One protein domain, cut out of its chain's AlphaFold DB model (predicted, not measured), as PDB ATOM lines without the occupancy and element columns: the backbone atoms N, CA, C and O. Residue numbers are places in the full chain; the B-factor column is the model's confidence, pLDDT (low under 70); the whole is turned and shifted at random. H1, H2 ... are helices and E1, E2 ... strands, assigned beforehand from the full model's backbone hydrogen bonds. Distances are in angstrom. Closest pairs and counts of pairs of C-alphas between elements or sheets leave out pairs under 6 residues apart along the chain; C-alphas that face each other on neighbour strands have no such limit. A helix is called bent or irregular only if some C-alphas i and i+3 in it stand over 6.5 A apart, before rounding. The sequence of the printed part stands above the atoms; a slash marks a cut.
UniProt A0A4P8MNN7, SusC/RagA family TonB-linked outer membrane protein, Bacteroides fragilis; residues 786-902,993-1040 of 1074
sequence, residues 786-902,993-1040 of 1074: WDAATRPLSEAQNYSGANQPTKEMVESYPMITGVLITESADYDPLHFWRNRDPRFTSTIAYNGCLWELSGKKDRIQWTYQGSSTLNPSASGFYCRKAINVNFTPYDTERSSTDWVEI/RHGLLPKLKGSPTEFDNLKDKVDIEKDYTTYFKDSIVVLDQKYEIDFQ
ATOM      1  N   TRP A 786      17.046  40.209   4.707       88.19
ATOM      2  CA  TRP A 786      17.177  38.821   5.198       88.19
ATOM      3  C   TRP A 786      17.009  37.770   4.090       88.19
ATOM      4  O   TRP A 786      17.790  36.819   4.006       88.19
ATOM      5  N   ASP A 787      16.029  37.972   3.202       89.19
ATOM      6  CA  ASP A 787      15.802  37.081   2.068       89.19
ATOM      7  C   ASP A 787      17.004  37.024   1.127       89.19
ATOM      8  O   ASP A 787      17.438  35.935   0.760       89.19
ATOM      9  N   ALA A 788      17.583  38.175   0.780       86.50
ATOM     10  CA  ALA A 788      18.798  38.220  -0.027       86.50
ATOM     11  C   ALA A 788      19.977  37.573   0.718       86.50
ATOM     12  O   ALA A 788      20.677  36.727   0.172       86.50
ATOM     13  N   ALA A 789      20.146  37.903   2.003       83.56
ATOM     14  CA  ALA A 789      21.267  37.503   2.850       83.56
ATOM     15  C   ALA A 789      21.484  35.996   2.958       83.56
ATOM     16  O   ALA A 789      22.609  35.554   3.161       83.56
ATOM     17  N   THR A 790      20.435  35.191   2.870       86.25
ATOM     18  CA  THR A 790      20.520  33.756   3.183       86.25
ATOM     19  C   THR A 790      20.346  32.859   1.958       86.25
ATOM     20  O   THR A 790      20.606  31.660   2.031       86.25
ATOM     21  N   ARG A 791      20.007  33.440   0.802       88.69
ATOM     22  CA  ARG A 791      19.885  32.749  -0.488       88.69
ATOM     23  C   ARG A 791      21.206  32.732  -1.262       88.69
ATOM     24  O   ARG A 791      22.070  33.578  -1.014       88.69
ATOM     25  N   PRO A 792      21.369  31.825  -2.244       89.12
ATOM     26  CA  PRO A 792      22.430  31.936  -3.244       89.12
ATOM     27  C   PRO A 792      22.220  33.156  -4.153       89.12
ATOM     28  O   PRO A 792      21.083  33.512  -4.459       89.12
ATOM     29  N   LEU A 793      23.308  33.749  -4.657       84.44
ATOM     30  CA  LEU A 793      23.237  34.977  -5.463       84.44
ATOM     31  C   LEU A 793      22.489  34.779  -6.793       84.44
ATOM     32  O   LEU A 793      21.977  35.729  -7.365       84.44
ATOM     33  N   SER A 794      22.366  33.542  -7.278       86.50
ATOM     34  CA  SER A 794      21.523  33.218  -8.435       86.50
ATOM     35  C   SER A 794      20.017  33.401  -8.187       86.50
ATOM     36  O   SER A 794      19.244  33.411  -9.142       86.50
ATOM     37  N   GLU A 795      19.594  33.546  -6.928       90.88
ATOM     38  CA  GLU A 795      18.203  33.749  -6.498       90.88
ATOM     39  C   GLU A 795      18.057  34.965  -5.558       90.88
ATOM     40  O   GLU A 795      17.095  35.050  -4.791       90.88
ATOM     41  N   ALA A 796      19.022  35.889  -5.594       86.62
ATOM     42  CA  ALA A 796      19.055  37.112  -4.794       86.62
ATOM     43  C   ALA A 796      19.685  38.269  -5.584       86.62
ATOM     44  O   ALA A 796      20.305  38.059  -6.627       86.62
ATOM     45  N   GLN A 797      19.543  39.498  -5.091       78.38
ATOM     46  CA  GLN A 797      20.151  40.686  -5.690       78.38
ATOM     47  C   GLN A 797      21.057  41.403  -4.683       78.38
ATOM     48  O   GLN A 797      20.687  41.552  -3.523       78.38
ATOM     49  N   ASN A 798      22.230  41.858  -5.151       71.44
ATOM     50  CA  ASN A 798      23.248  42.660  -4.444       71.44
ATOM     51  C   ASN A 798      23.892  42.037  -3.188       71.44
ATOM     52  O   ASN A 798      25.059  42.309  -2.912       71.44
ATOM     53  N   TYR A 799      23.181  41.187  -2.453       72.88
ATOM     54  CA  TYR A 799      23.600  40.583  -1.195       72.88
ATOM     55  C   TYR A 799      23.247  39.090  -1.189       72.88
ATOM     56  O   TYR A 799      22.225  38.694  -1.742       72.88
ATOM     57  N   SER A 800      24.116  38.241  -0.630       81.75
ATOM     58  CA  SER A 800      23.923  36.782  -0.608       81.75
ATOM     59  C   SER A 800      24.904  36.101   0.342       81.75
ATOM     60  O   SER A 800      26.008  36.596   0.557       81.75
ATOM     61  N   GLY A 801      24.513  34.937   0.868       69.00
ATOM     62  CA  GLY A 801      25.421  34.019   1.554       69.00
ATOM     63  C   GLY A 801      25.987  34.528   2.879       69.00
ATOM     64  O   GLY A 801      27.050  34.063   3.271       69.00
ATOM     65  N   ALA A 802      25.298  35.442   3.563       73.19
ATOM     66  CA  ALA A 802      25.658  35.896   4.897       73.19
ATOM     67  C   ALA A 802      25.427  34.797   5.943       73.19
ATOM     68  O   ALA A 802      26.344  34.443   6.668       73.19
ATOM     69  N   ASN A 803      24.244  34.175   5.993       81.00
ATOM     70  CA  ASN A 803      23.992  33.100   6.963       81.00
ATOM     71  C   ASN A 803      24.238  31.726   6.338       81.00
ATOM     72  O   ASN A 803      23.364  31.156   5.678       81.00
ATOM     73  N   GLN A 804      25.433  31.191   6.579       87.81
ATOM     74  CA  GLN A 804      25.843  29.860   6.140       87.81
ATOM     75  C   GLN A 804      26.001  28.941   7.354       87.81
ATOM     76  O   GLN A 804      26.969  29.097   8.104       87.81
ATOM     77  N   PRO A 805      25.061  28.005   7.579       93.12
ATOM     78  CA  PRO A 805      25.114  27.104   8.718       93.12
ATOM     79  C   PRO A 805      26.445  26.381   8.858       93.12
ATOM     80  O   PRO A 805      26.976  25.869   7.873       93.12
ATOM     81  N   THR A 806      26.971  26.311  10.078       93.38
ATOM     82  CA  THR A 806      28.133  25.474  10.389       93.38
ATOM     83  C   THR A 806      27.729  24.002  10.440       93.38
ATOM     84  O   THR A 806      26.573  23.654  10.691       93.38
ATOM     85  N   LYS A 807      28.696  23.110  10.238       95.06
ATOM     86  CA  LYS A 807      28.530  21.668  10.417       95.06
ATOM     87  C   LYS A 807      28.074  21.357  11.843       95.06
ATOM     88  O   LYS A 807      27.156  20.565  12.020       95.06
ATOM     89  N   GLU A 808      28.646  22.025  12.841       93.62
ATOM     90  CA  GLU A 808      28.267  21.885  14.249       93.62
ATOM     91  C   GLU A 808      26.807  22.293  14.498       93.62
ATOM     92  O   GLU A 808      26.108  21.674  15.304       93.62
ATOM     93  N   MET A 809      26.309  23.315  13.793       94.00
ATOM     94  CA  MET A 809      24.893  23.678  13.837       94.00
ATOM     95  C   MET A 809      24.017  22.605  13.176       94.00
ATOM     96  O   MET A 809      23.012  22.194  13.757       94.00
ATOM     97  N   VAL A 810      24.407  22.097  12.006       96.06
ATOM     98  CA  VAL A 810      23.695  21.025  11.282       96.06
ATOM     99  C   VAL A 810      23.617  19.725  12.091       96.06
ATOM    100  O   VAL A 810      22.586  19.046  12.105       96.06
ATOM    101  N   GLU A 811      24.686  19.380  12.799       95.81
ATOM    102  CA  GLU A 811      24.771  18.185  13.639       95.81
ATOM    103  C   GLU A 811      24.009  18.314  14.960       95.81
ATOM    104  O   GLU A 811      23.655  17.300  15.557       95.81
ATOM    105  N   SER A 812      23.689  19.538  15.394       95.81
ATOM    106  CA  SER A 812      22.926  19.757  16.628       95.81
ATOM    107  C   SER A 812      21.465  19.303  16.540       95.81
ATOM    108  O   SER A 812      20.866  18.989  17.563       95.81
ATOM    109  N   TYR A 813      20.893  19.216  15.334       97.56
ATOM    110  CA  TYR A 813      19.538  18.696  15.149       97.56
ATOM    111  C   TYR A 813      19.500  17.189  15.472       97.56
ATOM    112  O   TYR A 813      20.320  16.433  14.956       97.56
ATOM    113  N   PRO A 814      18.566  16.686  16.288       97.12
ATOM    114  CA  PRO A 814      18.474  15.253  16.553       97.12
ATOM    115  C   PRO A 814      17.893  14.475  15.356       97.12
ATOM    116  O   PRO A 814      17.578  15.029  14.296       97.12
ATOM    117  N   MET A 815      17.757  13.162  15.526       97.12
ATOM    118  CA  MET A 815      16.932  12.317  14.660       97.12
ATOM    119  C   MET A 815      15.439  12.647  14.843       97.12
ATOM    120  O   MET A 815      15.050  13.314  15.800       97.12
ATOM    121  N   ILE A 816      14.574  12.132  13.967       96.94
ATOM    122  CA  ILE A 816      13.110  12.315  13.983       96.94
ATOM    123  C   ILE A 816      12.465  11.813  15.283       96.94
ATOM    124  O   ILE A 816      11.376  12.240  15.647       96.94
ATOM    125  N   THR A 817      13.147  10.927  16.008       95.81
ATOM    126  CA  THR A 817      12.763  10.425  17.337       95.81
ATOM    127  C   THR A 817      13.184  11.353  18.484       95.81
ATOM    128  O   THR A 817      12.856  11.093  19.640       95.81
ATOM    129  N   GLY A 818      13.932  12.420  18.191       95.12
ATOM    130  CA  GLY A 818      14.493  13.364  19.159       95.12
ATOM    131  C   GLY A 818      15.786  12.891  19.831       95.12
ATOM    132  O   GLY A 818      16.330  13.617  20.663       95.12
ATOM    133  N   VAL A 819      16.269  11.689  19.493       94.88
ATOM    134  CA  VAL A 819      17.549  11.134  19.965       94.88
ATOM    135  C   VAL A 819      18.702  11.805  19.217       94.88
ATOM    136  O   VAL A 819      18.604  12.046  18.012       94.88
ATOM    137  N   LEU A 820      19.795  12.112  19.918       95.31
ATOM    138  CA  LEU A 820      20.973  12.745  19.322       95.31
ATOM    139  C   LEU A 820      21.591  11.862  18.231       95.31
ATOM    140  O   LEU A 820      21.629  10.639  18.356       95.31
ATOM    141  N   ILE A 821      22.143  12.482  17.185       96.31
ATOM    142  CA  ILE A 821      22.777  11.746  16.078       96.31
ATOM    143  C   ILE A 821      23.958  10.883  16.545       96.31
ATOM    144  O   ILE A 821      24.208   9.821  15.989       96.31
ATOM    145  N   THR A 822      24.652  11.303  17.605       94.50
ATOM    146  CA  THR A 822      25.782  10.579  18.206       94.50
ATOM    147  C   THR A 822      25.352   9.343  18.993       94.50
ATOM    148  O   THR A 822      26.189   8.507  19.319       94.50
ATOM    149  N   GLU A 823      24.063   9.234  19.318       93.62
ATOM    150  CA  GLU A 823      23.478   8.157  20.122       93.62
ATOM    151  C   GLU A 823      22.537   7.259  19.302       93.62
ATOM    152  O   GLU A 823      22.073   6.232  19.796       93.62
ATOM    153  N   SER A 824      22.249   7.625  18.050       93.31
ATOM    154  CA  SER A 824      21.340   6.885  17.178       93.31
ATOM    155  C   SER A 824      22.098   5.990  16.203       93.31
ATOM    156  O   SER A 824      22.935   6.452  15.433       93.31
ATOM    157  N   ALA A 825      21.740   4.706  16.176       92.06
ATOM    158  CA  ALA A 825      22.232   3.769  15.167       92.06
ATOM    159  C   ALA A 825      21.650   4.031  13.761       92.06
ATOM    160  O   ALA A 825      22.194   3.525  12.782       92.06
ATOM    161  N   ASP A 826      20.572   4.818  13.661       91.94
ATOM    162  CA  ASP A 826      19.894   5.138  12.399       91.94
ATOM    163  C   ASP A 826      20.522   6.341  11.675       91.94
ATOM    164  O   ASP A 826      20.114   6.674  10.559       91.94
ATOM    165  N   TYR A 827      21.486   7.026  12.300       95.88
ATOM    166  CA  TYR A 827      22.182   8.145  11.681       95.88
ATOM    167  C   TYR A 827      23.198   7.652  10.642       95.88
ATOM    168  O   TYR A 827      24.158   6.952  10.966       95.88
ATOM    169  N   ASP A 828      23.007   8.065   9.390       93.56
ATOM    170  CA  ASP A 828      23.952   7.829   8.301       93.56
ATOM    171  C   ASP A 828      24.697   9.133   7.966       93.56
ATOM    172  O   ASP A 828      24.084  10.047   7.411       93.56
ATOM    173  N   PRO A 829      26.010   9.245   8.240       90.88
ATOM    174  CA  PRO A 829      26.767  10.461   7.948       90.88
ATOM    175  C   PRO A 829      26.883  10.772   6.447       90.88
ATOM    176  O   PRO A 829      27.150  11.920   6.104       90.88
ATOM    177  N   LEU A 830      26.684   9.793   5.551       89.00
ATOM    178  CA  LEU A 830      26.684  10.014   4.095       89.00
ATOM    179  C   LEU A 830      25.334  10.518   3.566       89.00
ATOM    180  O   LEU A 830      25.285  11.099   2.486       89.00
ATOM    181  N   HIS A 831      24.254  10.304   4.319       92.88
ATOM    182  CA  HIS A 831      22.907  10.796   4.025       92.88
ATOM    183  C   HIS A 831      22.342  11.494   5.266       92.88
ATOM    184  O   HIS A 831      21.250  11.175   5.746       92.88
ATOM    185  N   PHE A 832      23.111  12.443   5.808       94.06
ATOM    186  CA  PHE A 832      22.875  13.043   7.125       94.06
ATOM    187  C   PHE A 832      21.514  13.743   7.257       94.06
ATOM    188  O   PHE A 832      21.078  14.024   8.368       94.06
ATOM    189  N   TRP A 833      20.828  14.047   6.156       94.62
ATOM    190  CA  TRP A 833      19.502  14.669   6.146       94.62
ATOM    191  C   TRP A 833      18.344  13.691   6.409       94.62
ATOM    192  O   TRP A 833      17.214  14.135   6.626       94.62
ATOM    193  N   ARG A 834      18.587  12.373   6.406       94.62
ATOM    194  CA  ARG A 834      17.540  11.354   6.578       94.62
ATOM    195  C   ARG A 834      17.015  11.281   8.000       94.62
ATOM    196  O   ARG A 834      17.789  11.246   8.951       94.62
ATOM    197  N   ASN A 835      15.691  11.149   8.120       95.06
ATOM    198  CA  ASN A 835      14.999  10.904   9.387       95.06
ATOM    199  C   ASN A 835      15.473  11.851  10.499       95.06
ATOM    200  O   ASN A 835      15.723  11.414  11.619       95.06
ATOM    201  N   ARG A 836      15.644  13.137  10.180       96.50
ATOM    202  CA  ARG A 836      16.064  14.181  11.124       96.50
ATOM    203  C   ARG A 836      14.860  14.873  11.751       96.50
ATOM    204  O   ARG A 836      13.735  14.715  11.283       96.50
ATOM    205  N   ASP A 837      15.111  15.640  12.809       97.44
ATOM    206  CA  ASP A 837      14.160  16.614  13.355       97.44
ATOM    207  C   ASP A 837      13.523  17.438  12.214       97.44
ATOM    208  O   ASP A 837      14.271  17.995  11.410       97.44
ATOM    209  N   PRO A 838      12.186  17.554  12.099       96.62
ATOM    210  CA  PRO A 838      11.552  18.262  10.981       96.62
ATOM    211  C   PRO A 838      11.957  19.740  10.851       96.62
ATOM    212  O   PRO A 838      11.898  20.320   9.762       96.62
ATOM    213  N   ARG A 839      12.432  20.364  11.937       97.12
ATOM    214  CA  ARG A 839      12.968  21.734  11.903       97.12
ATOM    215  C   ARG A 839      14.275  21.833  11.118       97.12
ATOM    216  O   ARG A 839      14.592  22.919  10.630       97.12
ATOM    217  N   PHE A 840      15.007  20.726  10.946       96.81
ATOM    218  CA  PHE A 840      16.239  20.670  10.159       96.81
ATOM    219  C   PHE A 840      15.992  21.109   8.713       96.81
ATOM    220  O   PHE A 840      16.617  22.060   8.252       96.81
ATOM    221  N   THR A 841      15.038  20.492   8.010       93.50
ATOM    222  CA  THR A 841      14.746  20.818   6.601       93.50
ATOM    223  C   THR A 841      14.043  22.165   6.428       93.50
ATOM    224  O   THR A 841      14.132  22.761   5.357       93.50
ATOM    225  N   SER A 842      13.397  22.671   7.482       93.19
ATOM    226  CA  SER A 842      12.818  24.025   7.513       93.19
ATOM    227  C   SER A 842      13.883  25.118   7.685       93.19
ATOM    228  O   SER A 842      13.657  26.272   7.332       93.19
ATOM    229  N   THR A 843      15.053  24.768   8.231       94.81
ATOM    230  CA  THR A 843      16.090  25.737   8.619       94.81
ATOM    231  C   THR A 843      17.348  25.653   7.763       94.81
ATOM    232  O   THR A 843      18.012  26.667   7.556       94.81
ATOM    233  N   ILE A 844      17.683  24.469   7.248       95.56
ATOM    234  CA  ILE A 844      18.937  24.190   6.550       95.56
ATOM    235  C   ILE A 844      18.642  23.757   5.116       95.56
ATOM    236  O   ILE A 844      17.983  22.745   4.880       95.56
ATOM    237  N   ALA A 845      19.203  24.485   4.155       95.31
ATOM    238  CA  ALA A 845      19.357  24.015   2.786       95.31
ATOM    239  C   ALA A 845      20.751  23.392   2.607       95.31
ATOM    240  O   ALA A 845      21.762  23.962   3.025       95.31
ATOM    241  N   TYR A 846      20.798  22.214   1.986       95.31
ATOM    242  CA  TYR A 846      21.996  21.394   1.788       95.31
ATOM    243  C   TYR A 846      22.106  20.922   0.331       95.31
ATOM    244  O   TYR A 846      21.201  21.129  -0.477       95.31
ATOM    245  N   ASN A 847      23.228  20.294  -0.023       94.94
ATOM    246  CA  ASN A 847      23.491  19.878  -1.397       94.94
ATOM    247  C   ASN A 847      22.462  18.862  -1.904       94.94
ATOM    248  O   ASN A 847      22.350  17.760  -1.373       94.94
ATOM    249  N   GLY A 848      21.765  19.230  -2.972       93.19
ATOM    250  CA  GLY A 848      20.745  18.421  -3.620       93.19
ATOM    251  C   GLY A 848      19.352  18.520  -3.001       93.19
ATOM    252  O   GLY A 848      18.461  17.797  -3.438       93.19
ATOM    253  N   CYS A 849      19.123  19.389  -2.008       94.31
ATOM    254  CA  CYS A 849      17.801  19.505  -1.395       94.31
ATOM    255  C   CYS A 849      16.807  20.254  -2.297       94.31
ATOM    256  O   CYS A 849      17.173  21.195  -3.005       94.31
ATOM    257  N   LEU A 850      15.522  19.909  -2.200       93.19
ATOM    258  CA  LEU A 850      14.443  20.687  -2.812       93.19
ATOM    259  C   LEU A 850      14.306  22.052  -2.115       93.19
ATOM    260  O   LEU A 850      14.032  22.114  -0.913       93.19
ATOM    261  N   TRP A 851      14.473  23.140  -2.871       93.44
ATOM    262  CA  TRP A 851      14.283  24.510  -2.387       93.44
ATOM    263  C   TRP A 851      13.784  25.433  -3.514       93.44
ATOM    264  O   TRP A 851      14.562  25.955  -4.323       93.44
ATOM    265  N   GLU A 852      12.463  25.616  -3.548       93.56
ATOM    266  CA  GLU A 852      11.682  26.246  -4.628       93.56
ATOM    267  C   GLU A 852      11.712  27.785  -4.602       93.56
ATOM    268  O   GLU A 852      10.690  28.454  -4.479       93.56
ATOM    269  N   LEU A 853      12.908  28.364  -4.694       93.62
ATOM    270  CA  LEU A 853      13.113  29.815  -4.686       93.62
ATOM    271  C   LEU A 853      12.619  30.503  -5.968       93.62
ATOM    272  O   LEU A 853      12.627  29.920  -7.054       93.62
ATOM    273  N   SER A 854      12.251  31.778  -5.844       91.94
ATOM    274  CA  SER A 854      11.763  32.631  -6.936       91.94
ATOM    275  C   SER A 854      10.533  32.055  -7.653       91.94
ATOM    276  O   SER A 854      10.390  32.203  -8.867       91.94
ATOM    277  N   GLY A 855       9.684  31.323  -6.921       88.50
ATOM    278  CA  GLY A 855       8.511  30.632  -7.468       88.50
ATOM    279  C   GLY A 855       8.837  29.482  -8.436       88.50
ATOM    280  O   GLY A 855       7.953  29.010  -9.155       88.50
ATOM    281  N   LYS A 856      10.098  29.030  -8.499       92.38
ATOM    282  CA  LYS A 856      10.539  27.954  -9.398       92.38
ATOM    283  C   LYS A 856      10.232  26.596  -8.776       92.38
ATOM    284  O   LYS A 856      10.935  26.142  -7.872       92.38
ATOM    285  N   LYS A 857       9.200  25.945  -9.307       92.00
ATOM    286  CA  LYS A 857       8.788  24.605  -8.887       92.00
ATOM    287  C   LYS A 857       9.876  23.562  -9.159       92.00
ATOM    288  O   LYS A 857      10.591  23.666 -10.155       92.00
ATOM    289  N   ASP A 858       9.983  22.573  -8.277       90.69
ATOM    290  CA  ASP A 858      10.896  21.427  -8.374       90.69
ATOM    291  C   ASP A 858      12.393  21.819  -8.401       90.69
ATOM    292  O   ASP A 858      13.262  21.017  -8.748       90.69
ATOM    293  N   ARG A 859      12.726  23.062  -8.019       91.81
ATOM    294  CA  ARG A 859      14.103  23.572  -8.026       91.81
ATOM    295  C   ARG A 859      14.947  22.889  -6.950       91.81
ATOM    296  O   ARG A 859      14.677  23.004  -5.753       91.81
ATOM    297  N   ILE A 860      16.047  22.279  -7.379       93.00
ATOM    298  CA  ILE A 860      17.053  21.681  -6.498       93.00
ATOM    299  C   ILE A 860      18.168  22.681  -6.185       93.00
ATOM    300  O   ILE A 860      18.710  23.336  -7.079       93.00
ATOM    301  N   GLN A 861      18.541  22.784  -4.909       92.94
ATOM    302  CA  GLN A 861      19.688  23.568  -4.470       92.94
ATOM    303  C   GLN A 861      20.960  22.724  -4.516       92.94
ATOM    304  O   GLN A 861      21.092  21.749  -3.789       92.94
ATOM    305  N   TRP A 862      21.943  23.154  -5.300       92.56
ATOM    306  CA  TRP A 862      23.281  22.563  -5.304       92.56
ATOM    307  C   TRP A 862      24.251  23.449  -4.519       92.56
ATOM    308  O   TRP A 862      24.222  24.671  -4.664       92.56
ATOM    309  N   THR A 863      25.084  22.849  -3.668       92.12
ATOM    310  CA  THR A 863      26.068  23.567  -2.829       92.12
ATOM    311  C   THR A 863      27.467  22.951  -2.892       92.12
ATOM    312  O   THR A 863      28.356  23.351  -2.144       92.12
ATOM    313  N   TYR A 864      27.696  21.993  -3.798       91.12
ATOM    314  CA  TYR A 864      29.016  21.399  -4.007       91.12
ATOM    315  C   TYR A 864      30.060  22.440  -4.444       91.12
ATOM    316  O   TYR A 864      29.738  23.477  -5.034       91.12
ATOM    317  N   GLN A 865      31.334  22.152  -4.193       87.44
ATOM    318  CA  GLN A 865      32.451  23.009  -4.574       87.44
ATOM    319  C   GLN A 865      32.460  23.249  -6.093       87.44
ATOM    320  O   GLN A 865      32.630  22.313  -6.873       87.44
ATOM    321  N   GLY A 866      32.296  24.509  -6.505       81.62
ATOM    322  CA  GLY A 866      32.202  24.902  -7.917       81.62
ATOM    323  C   GLY A 866      30.779  24.949  -8.489       81.62
ATOM    324  O   GLY A 866      30.631  25.200  -9.679       81.62
ATOM    325  N   SER A 867      29.740  24.748  -7.669       82.88
ATOM    326  CA  SER A 867      28.326  24.892  -8.071       82.88
ATOM    327  C   SER A 867      27.907  26.331  -8.404       82.88
ATOM    328  O   SER A 867      26.929  26.537  -9.117       82.88
ATOM    329  N   SER A 868      28.647  27.329  -7.914       78.06
ATOM    330  CA  SER A 868      28.498  28.743  -8.268       78.06
ATOM    331  C   SER A 868      29.873  29.395  -8.379       78.06
ATOM    332  O   SER A 868      30.763  29.127  -7.571       78.06
ATOM    333  N   THR A 869      30.037  30.276  -9.365       70.31
ATOM    334  CA  THR A 869      31.203  31.165  -9.488       70.31
ATOM    335  C   THR A 869      31.009  32.487  -8.744       70.31
ATOM    336  O   THR A 869      31.972  33.220  -8.534       70.31
ATOM    337  N   LEU A 870      29.776  32.787  -8.325       66.69
ATOM    338  CA  LEU A 870      29.389  34.028  -7.667       66.69
ATOM    339  C   LEU A 870      28.999  33.733  -6.215       66.69
ATOM    340  O   LEU A 870      27.927  33.185  -5.959       66.69
ATOM    341  N   ASN A 871      29.901  34.074  -5.291       72.50
ATOM    342  CA  ASN A 871      29.758  33.923  -3.838       72.50
ATOM    343  C   ASN A 871      29.181  32.555  -3.383       72.50
ATOM    344  O   ASN A 871      28.069  32.490  -2.847       72.50
ATOM    345  N   PRO A 872      29.884  31.437  -3.654       81.44
ATOM    346  CA  PRO A 872      29.422  30.111  -3.253       81.44
ATOM    347  C   PRO A 872      29.385  29.962  -1.726       81.44
ATOM    348  O   PRO A 872      30.138  30.617  -1.007       81.44
ATOM    349  N   SER A 873      28.549  29.047  -1.229       86.88
ATOM    350  CA  SER A 873      28.567  28.676   0.190       86.88
ATOM    351  C   SER A 873      29.936  28.103   0.584       86.88
ATOM    352  O   SER A 873      30.399  27.120   0.004       86.88
ATOM    353  N   ALA A 874      30.568  28.711   1.586       86.56
ATOM    354  CA  ALA A 874      31.802  28.259   2.214       86.56
ATOM    355  C   ALA A 874      31.567  27.044   3.120       86.56
ATOM    356  O   ALA A 874      32.434  26.174   3.212       86.56
ATOM    357  N   SER A 875      30.394  26.946   3.759       91.06
ATOM    358  CA  SER A 875      30.071  25.822   4.646       91.06
ATOM    359  C   SER A 875      29.458  24.610   3.945       91.06
ATOM    360  O   SER A 875      29.421  23.532   4.538       91.06
ATOM    361  N   GLY A 876      28.996  24.769   2.700       92.50
ATOM    362  CA  GLY A 876      28.185  23.774   1.992       92.50
ATOM    363  C   GLY A 876      26.687  23.862   2.312       92.50
ATOM    364  O   GLY A 876      25.904  23.071   1.782       92.50
ATOM    365  N   PHE A 877      26.274  24.837   3.126       93.94
ATOM    366  CA  PHE A 877      24.894  25.044   3.561       93.94
ATOM    367  C   PHE A 877      24.413  26.480   3.319       93.94
ATOM    368  O   PHE A 877      25.210  27.419   3.254       93.94
ATOM    369  N   TYR A 878      23.094  26.653   3.250       92.62
ATOM    370  CA  TYR A 878      22.417  27.950   3.335       92.62
ATOM    371  C   TYR A 878      21.353  27.911   4.437       92.62
ATOM    372  O   TYR A 878      20.743  26.867   4.684       92.62
ATOM    373  N   CYS A 879      21.124  29.043   5.103       91.25
ATOM    374  CA  CYS A 879      19.975  29.193   5.990       91.25
ATOM    375  C   CYS A 879      18.693  29.316   5.146       91.25
ATOM    376  O   CYS A 879      18.625  30.122   4.222       91.25
ATOM    377  N   ARG A 880      17.680  28.506   5.460       91.50
ATOM    378  CA  ARG A 880      16.371  28.475   4.786       91.50
ATOM    379  C   ARG A 880      15.250  29.105   5.626       91.50
ATOM    380  O   ARG A 880      14.136  29.297   5.146       91.50
ATOM    381  N   LYS A 881      15.532  29.450   6.878       90.50
ATOM    382  CA  LYS A 881      14.522  29.921   7.825       90.50
ATOM    383  C   LYS A 881      14.098  31.364   7.552       90.50
ATOM    384  O   LYS A 881      14.940  32.206   7.241       90.50
ATOM    385  N   ALA A 882      12.806  31.646   7.730       88.44
ATOM    386  CA  ALA A 882      12.208  32.966   7.502       88.44
ATOM    387  C   ALA A 882      12.454  33.518   6.076       88.44
ATOM    388  O   ALA A 882      12.653  34.713   5.888       88.44
ATOM    389  N   ILE A 883      12.457  32.629   5.074       89.50
ATOM    390  CA  ILE A 883      12.619  32.949   3.648       89.50
ATOM    391  C   ILE A 883      11.297  32.861   2.883       89.50
ATOM    392  O   ILE A 883      10.724  31.779   2.763       89.50
ATOM    393  N   ASN A 884      10.859  33.962   2.269       91.19
ATOM    394  CA  ASN A 884       9.683  33.956   1.399       91.19
ATOM    395  C   ASN A 884      10.035  33.441  -0.002       91.19
ATOM    396  O   ASN A 884      10.427  34.201  -0.890       91.19
ATOM    397  N   VAL A 885       9.861  32.143  -0.229       92.31
ATOM    398  CA  VAL A 885      10.261  31.454  -1.470       92.31
ATOM    399  C   VAL A 885       9.675  32.040  -2.769       92.31
ATOM    400  O   VAL A 885      10.237  31.809  -3.837       92.31
ATOM    401  N   ASN A 886       8.607  32.841  -2.701       91.88
ATOM    402  CA  ASN A 886       7.994  33.470  -3.875       91.88
ATOM    403  C   ASN A 886       8.707  34.747  -4.343       91.88
ATOM    404  O   ASN A 886       8.510  35.157  -5.485       91.88
ATOM    405  N   PHE A 887       9.525  35.378  -3.497       91.50
ATOM    406  CA  PHE A 887      10.250  36.597  -3.865       91.50
ATOM    407  C   PHE A 887      11.247  36.332  -4.987       91.50
ATOM    408  O   PHE A 887      12.085  35.430  -4.876       91.50
ATOM    409  N   THR A 888      11.160  37.147  -6.042       91.38
ATOM    410  CA  THR A 888      12.143  37.175  -7.128       91.38
ATOM    411  C   THR A 888      13.459  37.765  -6.615       91.38
ATOM    412  O   THR A 888      13.449  38.429  -5.575       91.38
ATOM    413  N   PRO A 889      14.591  37.604  -7.333       88.62
ATOM    414  CA  PRO A 889      15.862  38.210  -6.929       88.62
ATOM    415  C   PRO A 889      15.751  39.704  -6.597       88.62
ATOM    416  O   PRO A 889      16.338  40.145  -5.614       88.62
ATOM    417  N   TYR A 890      14.928  40.445  -7.343       83.50
ATOM    418  CA  TYR A 890      14.668  41.866  -7.116       83.50
ATOM    419  C   TYR A 890      14.004  42.160  -5.766       83.50
ATOM    420  O   TYR A 890      14.406  43.083  -5.057       83.50
ATOM    421  N   ASP A 891      13.025  41.347  -5.377       86.31
ATOM    422  CA  ASP A 891      12.260  41.557  -4.144       86.31
ATOM    423  C   ASP A 891      13.077  41.195  -2.891       86.31
ATOM    424  O   ASP A 891      12.830  41.717  -1.807       86.31
ATOM    425  N   THR A 892      14.081  40.319  -3.023       87.62
ATOM    426  CA  THR A 892      14.836  39.778  -1.875       87.62
ATOM    427  C   THR A 892      15.622  40.816  -1.067       87.62
ATOM    428  O   THR A 892      15.783  40.653   0.145       87.62
ATOM    429  N   GLU A 893      16.108  41.885  -1.704       84.12
ATOM    430  CA  GLU A 893      16.804  42.995  -1.029       84.12
ATOM    431  C   GLU A 893      15.814  43.945  -0.326       84.12
ATOM    432  O   GLU A 893      16.189  44.719   0.555       84.12
ATOM    433  N   ARG A 894      14.533  43.869  -0.701       84.56
ATOM    434  CA  ARG A 894      13.437  44.740  -0.260       84.56
ATOM    435  C   ARG A 894      12.364  43.938   0.472       84.56
ATOM    436  O   ARG A 894      11.172  44.221   0.349       84.56
ATOM    437  N   SER A 895      12.789  42.921   1.214       85.00
ATOM    438  CA  SER A 895      11.864  42.015   1.876       85.00
ATOM    439  C   SER A 895      10.998  42.761   2.889       85.00
ATOM    440  O   SER A 895      11.481  43.597   3.658       85.00
ATOM    441  N   SER A 896       9.706  42.452   2.831       87.00
ATOM    442  CA  SER A 896       8.654  42.971   3.703       87.00
ATOM    443  C   SER A 896       8.175  41.934   4.719       87.00
ATOM    444  O   SER A 896       7.174  42.163   5.380       87.00
ATOM    445  N   THR A 897       8.879  40.805   4.847       87.56
ATOM    446  CA  THR A 897       8.564  39.781   5.847       87.56
ATOM    447  C   THR A 897       8.745  40.352   7.255       87.56
ATOM    448  O   THR A 897       9.747  40.995   7.557       87.56
ATOM    449  N   ASP A 898       7.794  40.098   8.145       87.81
ATOM    450  CA  ASP A 898       7.891  40.529   9.534       87.81
ATOM    451  C   ASP A 898       9.028  39.855  10.312       87.81
ATOM    452  O   ASP A 898       9.286  38.654  10.186       87.81
ATOM    453  N   TRP A 899       9.644  40.609  11.231       88.62
ATOM    454  CA  TRP A 899      10.649  40.057  12.138       88.62
ATOM    455  C   TRP A 899      10.115  39.886  13.557       88.62
ATOM    456  O   TRP A 899       9.846  40.858  14.268       88.62
ATOM    457  N   VAL A 900      10.012  38.636  14.006       90.88
ATOM    458  CA  VAL A 900       9.500  38.289  15.337       90.88
ATOM    459  C   VAL A 900      10.611  38.387  16.393       90.88
ATOM    460  O   VAL A 900      11.555  37.603  16.411       90.88
ATOM    461  N   GLU A 901      10.484  39.339  17.320       92.88
ATOM    462  CA  GLU A 901      11.427  39.561  18.425       92.88
ATOM    463  C   GLU A 901      11.150  38.647  19.630       92.88
ATOM    464  O   GLU A 901      12.097  38.168  20.259       92.88
ATOM    465  N   ILE A 902       9.881  38.400  19.973       96.56
ATOM    466  CA  ILE A 902       9.466  37.444  21.017       96.56
ATOM    467  C   ILE A 902       8.257  36.660  20.517       96.56
ATOM    468  O   ILE A 902       7.264  37.252  20.087       96.56
ATOM    469  N   ARG A 993      35.137  26.360  13.781       91.06
ATOM    470  CA  ARG A 993      33.891  25.944  13.130       91.06
ATOM    471  C   ARG A 993      34.201  25.266  11.804       91.06
ATOM    472  O   ARG A 993      35.144  25.650  11.098       91.06
ATOM    473  N   HIS A 994      33.371  24.299  11.434       93.94
ATOM    474  CA  HIS A 994      33.554  23.525  10.214       93.94
ATOM    475  C   HIS A 994      32.370  23.658   9.264       93.94
ATOM    476  O   HIS A 994      31.242  23.934   9.656       93.94
ATOM    477  N   GLY A 995      32.639  23.434   7.983       94.06
ATOM    478  CA  GLY A 995      31.649  23.193   6.944       94.06
ATOM    479  C   GLY A 995      31.699  21.739   6.492       94.06
ATOM    480  O   GLY A 995      32.700  21.044   6.696       94.06
ATOM    481  N   LEU A 996      30.632  21.290   5.844       95.19
ATOM    482  CA  LEU A 996      30.586  20.021   5.125       95.19
ATOM    483  C   LEU A 996      30.352  20.347   3.650       95.19
ATOM    484  O   LEU A 996      29.215  20.453   3.204       95.19
ATOM    485  N   LEU A 997      31.442  20.551   2.909       93.00
ATOM    486  CA  LEU A 997      31.411  21.001   1.521       93.00
ATOM    487  C   LEU A 997      31.515  19.802   0.564       93.00
ATOM    488  O   LEU A 997      32.574  19.161   0.498       93.00
ATOM    489  N   PRO A 998      30.464  19.480  -0.210       93.31
ATOM    490  CA  PRO A 998      30.508  18.343  -1.121       93.31
ATOM    491  C   PRO A 998      31.429  18.610  -2.308       93.31
ATOM    492  O   PRO A 998      31.430  19.697  -2.881       93.31
ATOM    493  N   LYS A 999      32.211  17.611  -2.713       92.81
ATOM    494  CA  LYS A 999      33.060  17.660  -3.909       92.81
ATOM    495  C   LYS A 999      32.492  16.753  -4.982       92.81
ATOM    496  O   LYS A 999      32.218  15.581  -4.723       92.81
ATOM    497  N   LEU A1000      32.352  17.284  -6.190       92.19
ATOM    498  CA  LEU A1000      31.938  16.504  -7.347       92.19
ATOM    499  C   LEU A1000      33.062  15.530  -7.754       92.19
ATOM    500  O   LEU A1000      34.225  15.921  -7.846       92.19
ATOM    501  N   LYS A1001      32.727  14.254  -7.981       90.56
ATOM    502  CA  LYS A1001      33.683  13.202  -8.385       90.56
ATOM    503  C   LYS A1001      34.044  13.237  -9.878       90.56
ATOM    504  O   LYS A1001      35.032  12.616 -10.262       90.56
ATOM    505  N   GLY A1002      33.255  13.928 -10.704       85.12
ATOM    506  CA  GLY A1002      33.415  14.035 -12.161       85.12
ATOM    507  C   GLY A1002      33.482  15.481 -12.661       85.12
ATOM    508  O   GLY A1002      33.646  16.411 -11.872       85.12
ATOM    509  N   SER A1003      33.356  15.678 -13.978       83.31
ATOM    510  CA  SER A1003      33.379  17.016 -14.583       83.31
ATOM    511  C   SER A1003      32.120  17.820 -14.220       83.31
ATOM    512  O   SER A1003      31.012  17.314 -14.423       83.31
ATOM    513  N   PRO A1004      32.245  19.084 -13.763       81.06
ATOM    514  CA  PRO A1004      31.099  19.969 -13.540       81.06
ATOM    515  C   PRO A1004      30.185  20.092 -14.764       81.06
ATOM    516  O   PRO A1004      28.971  19.985 -14.634       81.06
ATOM    517  N   THR A1005      30.764  20.202 -15.963       80.94
ATOM    518  CA  THR A1005      30.011  20.315 -17.223       80.94
ATOM    519  C   THR A1005      29.208  19.054 -17.548       80.94
ATOM    520  O   THR A1005      28.119  19.131 -18.111       80.94
ATOM    521  N   GLU A1006      29.725  17.872 -17.210       84.81
ATOM    522  CA  GLU A1006      28.989  16.616 -17.402       84.81
ATOM    523  C   GLU A1006      27.852  16.496 -16.388       84.81
ATOM    524  O   GLU A1006      26.743  16.102 -16.747       84.81
ATOM    525  N   PHE A1007      28.112  16.886 -15.138       89.00
ATOM    526  CA  PHE A1007      27.105  16.882 -14.087       89.00
ATOM    527  C   PHE A1007      25.969  17.868 -14.373       89.00
ATOM    528  O   PHE A1007      24.809  17.512 -14.193       89.00
ATOM    529  N   ASP A1008      26.262  19.054 -14.908       84.69
ATOM    530  CA  ASP A1008      25.239  20.040 -15.276       84.69
ATOM    531  C   ASP A1008      24.208  19.508 -16.283       84.69
ATOM    532  O   ASP A1008      23.043  19.890 -16.217       84.69
ATOM    533  N   ASN A1009      24.604  18.588 -17.169       86.12
ATOM    534  CA  ASN A1009      23.698  17.939 -18.126       86.12
ATOM    535  C   ASN A1009      22.856  16.806 -17.508       86.12
ATOM    536  O   ASN A1009      21.922  16.301 -18.139       86.12
ATOM    537  N   LEU A1010      23.212  16.361 -16.302       88.38
ATOM    538  CA  LEU A1010      22.592  15.234 -15.608       88.38
ATOM    539  C   LEU A1010      21.843  15.650 -14.342       88.38
ATOM    540  O   LEU A1010      20.981  14.892 -13.912       88.38
ATOM    541  N   LYS A1011      22.139  16.819 -13.762       87.25
ATOM    542  CA  LYS A1011      21.680  17.239 -12.426       87.25
ATOM    543  C   LYS A1011      20.167  17.153 -12.222       87.25
ATOM    544  O   LYS A1011      19.738  16.733 -11.156       87.25
ATOM    545  N   ASP A1012      19.371  17.435 -13.254       85.25
ATOM    546  CA  ASP A1012      17.901  17.363 -13.188       85.25
ATOM    547  C   ASP A1012      17.360  15.918 -13.138       85.25
ATOM    548  O   ASP A1012      16.164  15.696 -12.973       85.25
ATOM    549  N   LYS A1013      18.230  14.916 -13.315       86.75
ATOM    550  CA  LYS A1013      17.916  13.477 -13.272       86.75
ATOM    551  C   LYS A1013      18.548  12.764 -12.075       86.75
ATOM    552  O   LYS A1013      18.350  11.560 -11.937       86.75
ATOM    553  N   VAL A1014      19.340  13.468 -11.267       89.38
ATOM    554  CA  VAL A1014      20.043  12.894 -10.114       89.38
ATOM    555  C   VAL A1014      19.070  12.780  -8.950       89.38
ATOM    556  O   VAL A1014      18.534  13.784  -8.487       89.38
ATOM    557  N   ASP A1015      18.873  11.563  -8.449       89.81
ATOM    558  CA  ASP A1015      18.117  11.324  -7.224       89.81
ATOM    559  C   ASP A1015      19.100  11.273  -6.055       89.81
ATOM    560  O   ASP A1015      19.798  10.276  -5.863       89.81
ATOM    561  N   ILE A1016      19.179  12.341  -5.258       90.62
ATOM    562  CA  ILE A1016      20.134  12.394  -4.144       90.62
ATOM    563  C   ILE A1016      19.884  11.340  -3.062       90.62
ATOM    564  O   ILE A1016      20.803  11.025  -2.313       90.62
ATOM    565  N   GLU A1017      18.705  10.719  -3.003       89.44
ATOM    566  CA  GLU A1017      18.485   9.594  -2.092       89.44
ATOM    567  C   GLU A1017      19.203   8.318  -2.554       89.44
ATOM    568  O   GLU A1017      19.504   7.440  -1.744       89.44
ATOM    569  N   LYS A1018      19.495   8.180  -3.849       89.50
ATOM    570  CA  LYS A1018      20.121   6.970  -4.406       89.50
ATOM    571  C   LYS A1018      21.544   7.210  -4.885       89.50
ATOM    572  O   LYS A1018      22.410   6.354  -4.714       89.50
ATOM    573  N   ASP A1019      21.782   8.378  -5.461       92.31
ATOM    574  CA  ASP A1019      22.942   8.649  -6.297       92.31
ATOM    575  C   ASP A1019      23.970   9.566  -5.624       92.31
ATOM    576  O   ASP A1019      25.000   9.873  -6.230       92.31
ATOM    577  N   TYR A1020      23.745  10.004  -4.376       92.06
ATOM    578  CA  TYR A1020      24.617  10.985  -3.720       92.06
ATOM    579  C   TYR A1020      26.082  10.554  -3.732       92.06
ATOM    580  O   TYR A1020      26.949  11.267  -4.235       92.06
ATOM    581  N   THR A1021      26.362   9.336  -3.266       91.88
ATOM    582  CA  THR A1021      27.731   8.806  -3.227       91.88
ATOM    583  C   THR A1021      28.276   8.441  -4.610       91.88
ATOM    584  O   THR A1021      29.489   8.276  -4.748       91.88
ATOM    585  N   THR A1022      27.442   8.349  -5.648       92.75
ATOM    586  CA  THR A1022      27.907   8.168  -7.033       92.75
ATOM    587  C   THR A1022      28.546   9.454  -7.548       92.75
ATOM    588  O   THR A1022      29.630   9.402  -8.131       92.75
ATOM    589  N   TYR A1023      27.943  10.615  -7.273       92.81
ATOM    590  CA  TYR A1023      28.390  11.904  -7.821       92.81
ATOM    591  C   TYR A1023      29.227  12.747  -6.859       92.81
ATOM    592  O   TYR A1023      30.098  13.491  -7.310       92.81
ATOM    593  N   PHE A1024      29.029  12.609  -5.550       94.44
ATOM    594  CA  PHE A1024      29.636  13.475  -4.545       94.44
ATOM    595  C   PHE A1024      30.510  12.718  -3.548       94.44
ATOM    596  O   PHE A1024      30.345  11.526  -3.267       94.44
ATOM    597  N   LYS A1025      31.498  13.438  -3.022       93.12
ATOM    598  CA  LYS A1025      32.301  13.064  -1.863       93.12
ATOM    599  C   LYS A1025      32.359  14.260  -0.925       93.12
ATOM    600  O   LYS A1025      32.931  15.285  -1.293       93.12
ATOM    601  N   ASP A1026      31.828  14.116   0.278       92.81
ATOM    602  CA  ASP A1026      31.877  15.198   1.255       92.81
ATOM    603  C   ASP A1026      33.303  15.490   1.713       92.81
ATOM    604  O   ASP A1026      34.151  14.598   1.844       92.81
ATOM    605  N   SER A1027      33.572  16.772   1.940       92.19
ATOM    606  CA  SER A1027      34.822  17.273   2.486       92.19
ATOM    607  C   SER A1027      34.503  18.152   3.681       92.19
ATOM    608  O   SER A1027      33.812  19.158   3.544       92.19
ATOM    609  N   ILE A1028      35.054  17.815   4.843       94.50
ATOM    610  CA  ILE A1028      35.064  18.749   5.967       94.50
ATOM    611  C   ILE A1028      36.019  19.889   5.605       94.50
ATOM    612  O   ILE A1028      37.123  19.642   5.107       94.50
ATOM    613  N   VAL A1029      35.575  21.124   5.806       92.62
ATOM    614  CA  VAL A1029      36.372  22.335   5.588       92.62
ATOM    615  C   VAL A1029      36.408  23.147   6.872       92.62
ATOM    616  O   VAL A1029      35.411  23.223   7.582       92.62
ATOM    617  N   VAL A1030      37.561  23.729   7.186       91.50
ATOM    618  CA  VAL A1030      37.698  24.649   8.320       91.50
ATOM    619  C   VAL A1030      37.202  26.013   7.863       91.50
ATOM    620  O   VAL A1030      37.705  26.544   6.871       91.50
ATOM    621  N   LEU A1031      36.210  26.551   8.566       86.88
ATOM    622  CA  LEU A1031      35.645  27.856   8.253       86.88
ATOM    623  C   LEU A1031      36.474  28.960   8.913       86.88
ATOM    624  O   LEU A1031      36.894  29.891   8.238       86.88
ATOM    625  N   ASP A1032      36.844  28.792  10.184       85.75
ATOM    626  CA  ASP A1032      37.719  29.720  10.914       85.75
ATOM    627  C   ASP A1032      39.197  29.575  10.495       85.75
ATOM    628  O   ASP A1032      40.024  28.936  11.161       85.75
ATOM    629  N   GLN A1033      39.542  30.130   9.334       78.69
ATOM    630  CA  GLN A1033      40.867  29.954   8.735       78.69
ATOM    631  C   GLN A1033      41.957  30.666   9.535       78.69
ATOM    632  O   GLN A1033      43.048  30.112   9.697       78.69
ATOM    633  N   LYS A1034      41.643  31.846  10.083       75.31
ATOM    634  CA  LYS A1034      42.637  32.718  10.704       75.31
ATOM    635  C   LYS A1034      42.815  32.497  12.205       75.31
ATOM    636  O   LYS A1034      43.926  32.218  12.651       75.31
ATOM    637  N   TYR A1035      41.731  32.564  12.969       80.69
ATOM    638  CA  TYR A1035      41.763  32.521  14.433       80.69
ATOM    639  C   TYR A1035      40.927  31.364  14.970       80.69
ATOM    640  O   TYR A1035      39.908  31.006  14.392       80.69
ATOM    641  N   GLU A1036      41.359  30.769  16.077       87.12
ATOM    642  CA  GLU A1036      40.456  29.973  16.911       87.12
ATOM    643  C   GLU A1036      39.569  30.922  17.714       87.12
ATOM    644  O   GLU A1036      39.955  32.062  17.983       87.12
ATOM    645  N   ILE A1037      38.372  30.467  18.080       88.75
ATOM    646  CA  ILE A1037      37.483  31.254  18.935       88.75
ATOM    647  C   ILE A1037      38.172  31.477  20.286       88.75
ATOM    648  O   ILE A1037      38.710  30.545  20.880       88.75
ATOM    649  N   ASP A1038      38.162  32.721  20.755       90.50
ATOM    650  CA  ASP A1038      38.801  33.163  21.995       90.50
ATOM    651  C   ASP A1038      37.992  34.305  22.630       90.50
ATOM    652  O   ASP A1038      38.398  35.469  22.693       90.50
ATOM    653  N   PHE A1039      36.771  33.980  23.054       91.19
ATOM    654  CA  PHE A1039      35.880  34.924  23.712       91.19
ATOM    655  C   PHE A1039      36.420  35.281  25.104       91.19
ATOM    656  O   PHE A1039      36.641  34.401  25.940       91.19
ATOM    657  N   GLN A1040      36.575  36.579  25.368       91.25
ATOM    658  CA  GLN A1040      37.165  37.093  26.605       91.25
ATOM    659  C   GLN A1040      36.118  37.291  27.708       91.25
ATOM    660  O   GLN A1040      34.966  37.642  27.446       91.25
TER     661      GLN A1040
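AT A GLANCE: This is residues 786 to 902 and 993 to 1040 of the 1074 residues of the protein "SusC/RagA family TonB-linked outer membrane protein" of Bacteroides fragilis (UniProt A0A4P8MNN7). This model has little regular structure: long loops, the longest being residues 844 to 888, make the body, and the two-stranded antiparallel ribbon E2-E3 runs along one side. Short helices are scattered round it. The printed part has 165 residues, 52 in named elements, in the order H1 H2 H3 H4 E1 E2 H5 H6 E3, class mixed. It is compact, radius of gyration of the C-alphas 16.3 A, spanning 48 by 44 by 36 A.

IN THESE COORDINATES: Find C-alpha 786 at (17.177, 38.821, 5.198), where H1, 786 to 790, begins; then H2, 807 to 812, H3, 838 to 843, H4, 889 to 892, and E1, 899 to 902. Beyond the cut come E2, 994 to 1000, 19.0 A, H5, 1004 to 1008, H6, 1016 to 1023, and E3, 1024 to 1030, 18.9 A, ending at (37.698, 24.649, 8.320). H6 is irregular: C-alphas 1018 and 1021 are 7.9 A apart.

HOW THE PARTS SIT: Look at N 995 and O 1029, 2.8 A apart, between antiparallel E2 and E3. The closest C-alphas of H2 and E2, Lys 807 and Gly 995, are 4.9 A apart. H1 and H4 touch, closest at C-alphas 788 and 892, 4.6 A. Every O i to N i+4 pair is within hydrogen-bond range in H1, H2 and H5, but 1 of 2 in H3 and 1 of 4 in H6, with 2 of 5 O i to N i+3; H4 is too short.

THE WHOLE: Residues 903 to 992 are cut out, C-alphas 902 and 993 standing 28.1 A apart. The links H1 to H2, H2 to H3 and H3 to H4 are long. Residues 801 and 870 are under pLDDT 70.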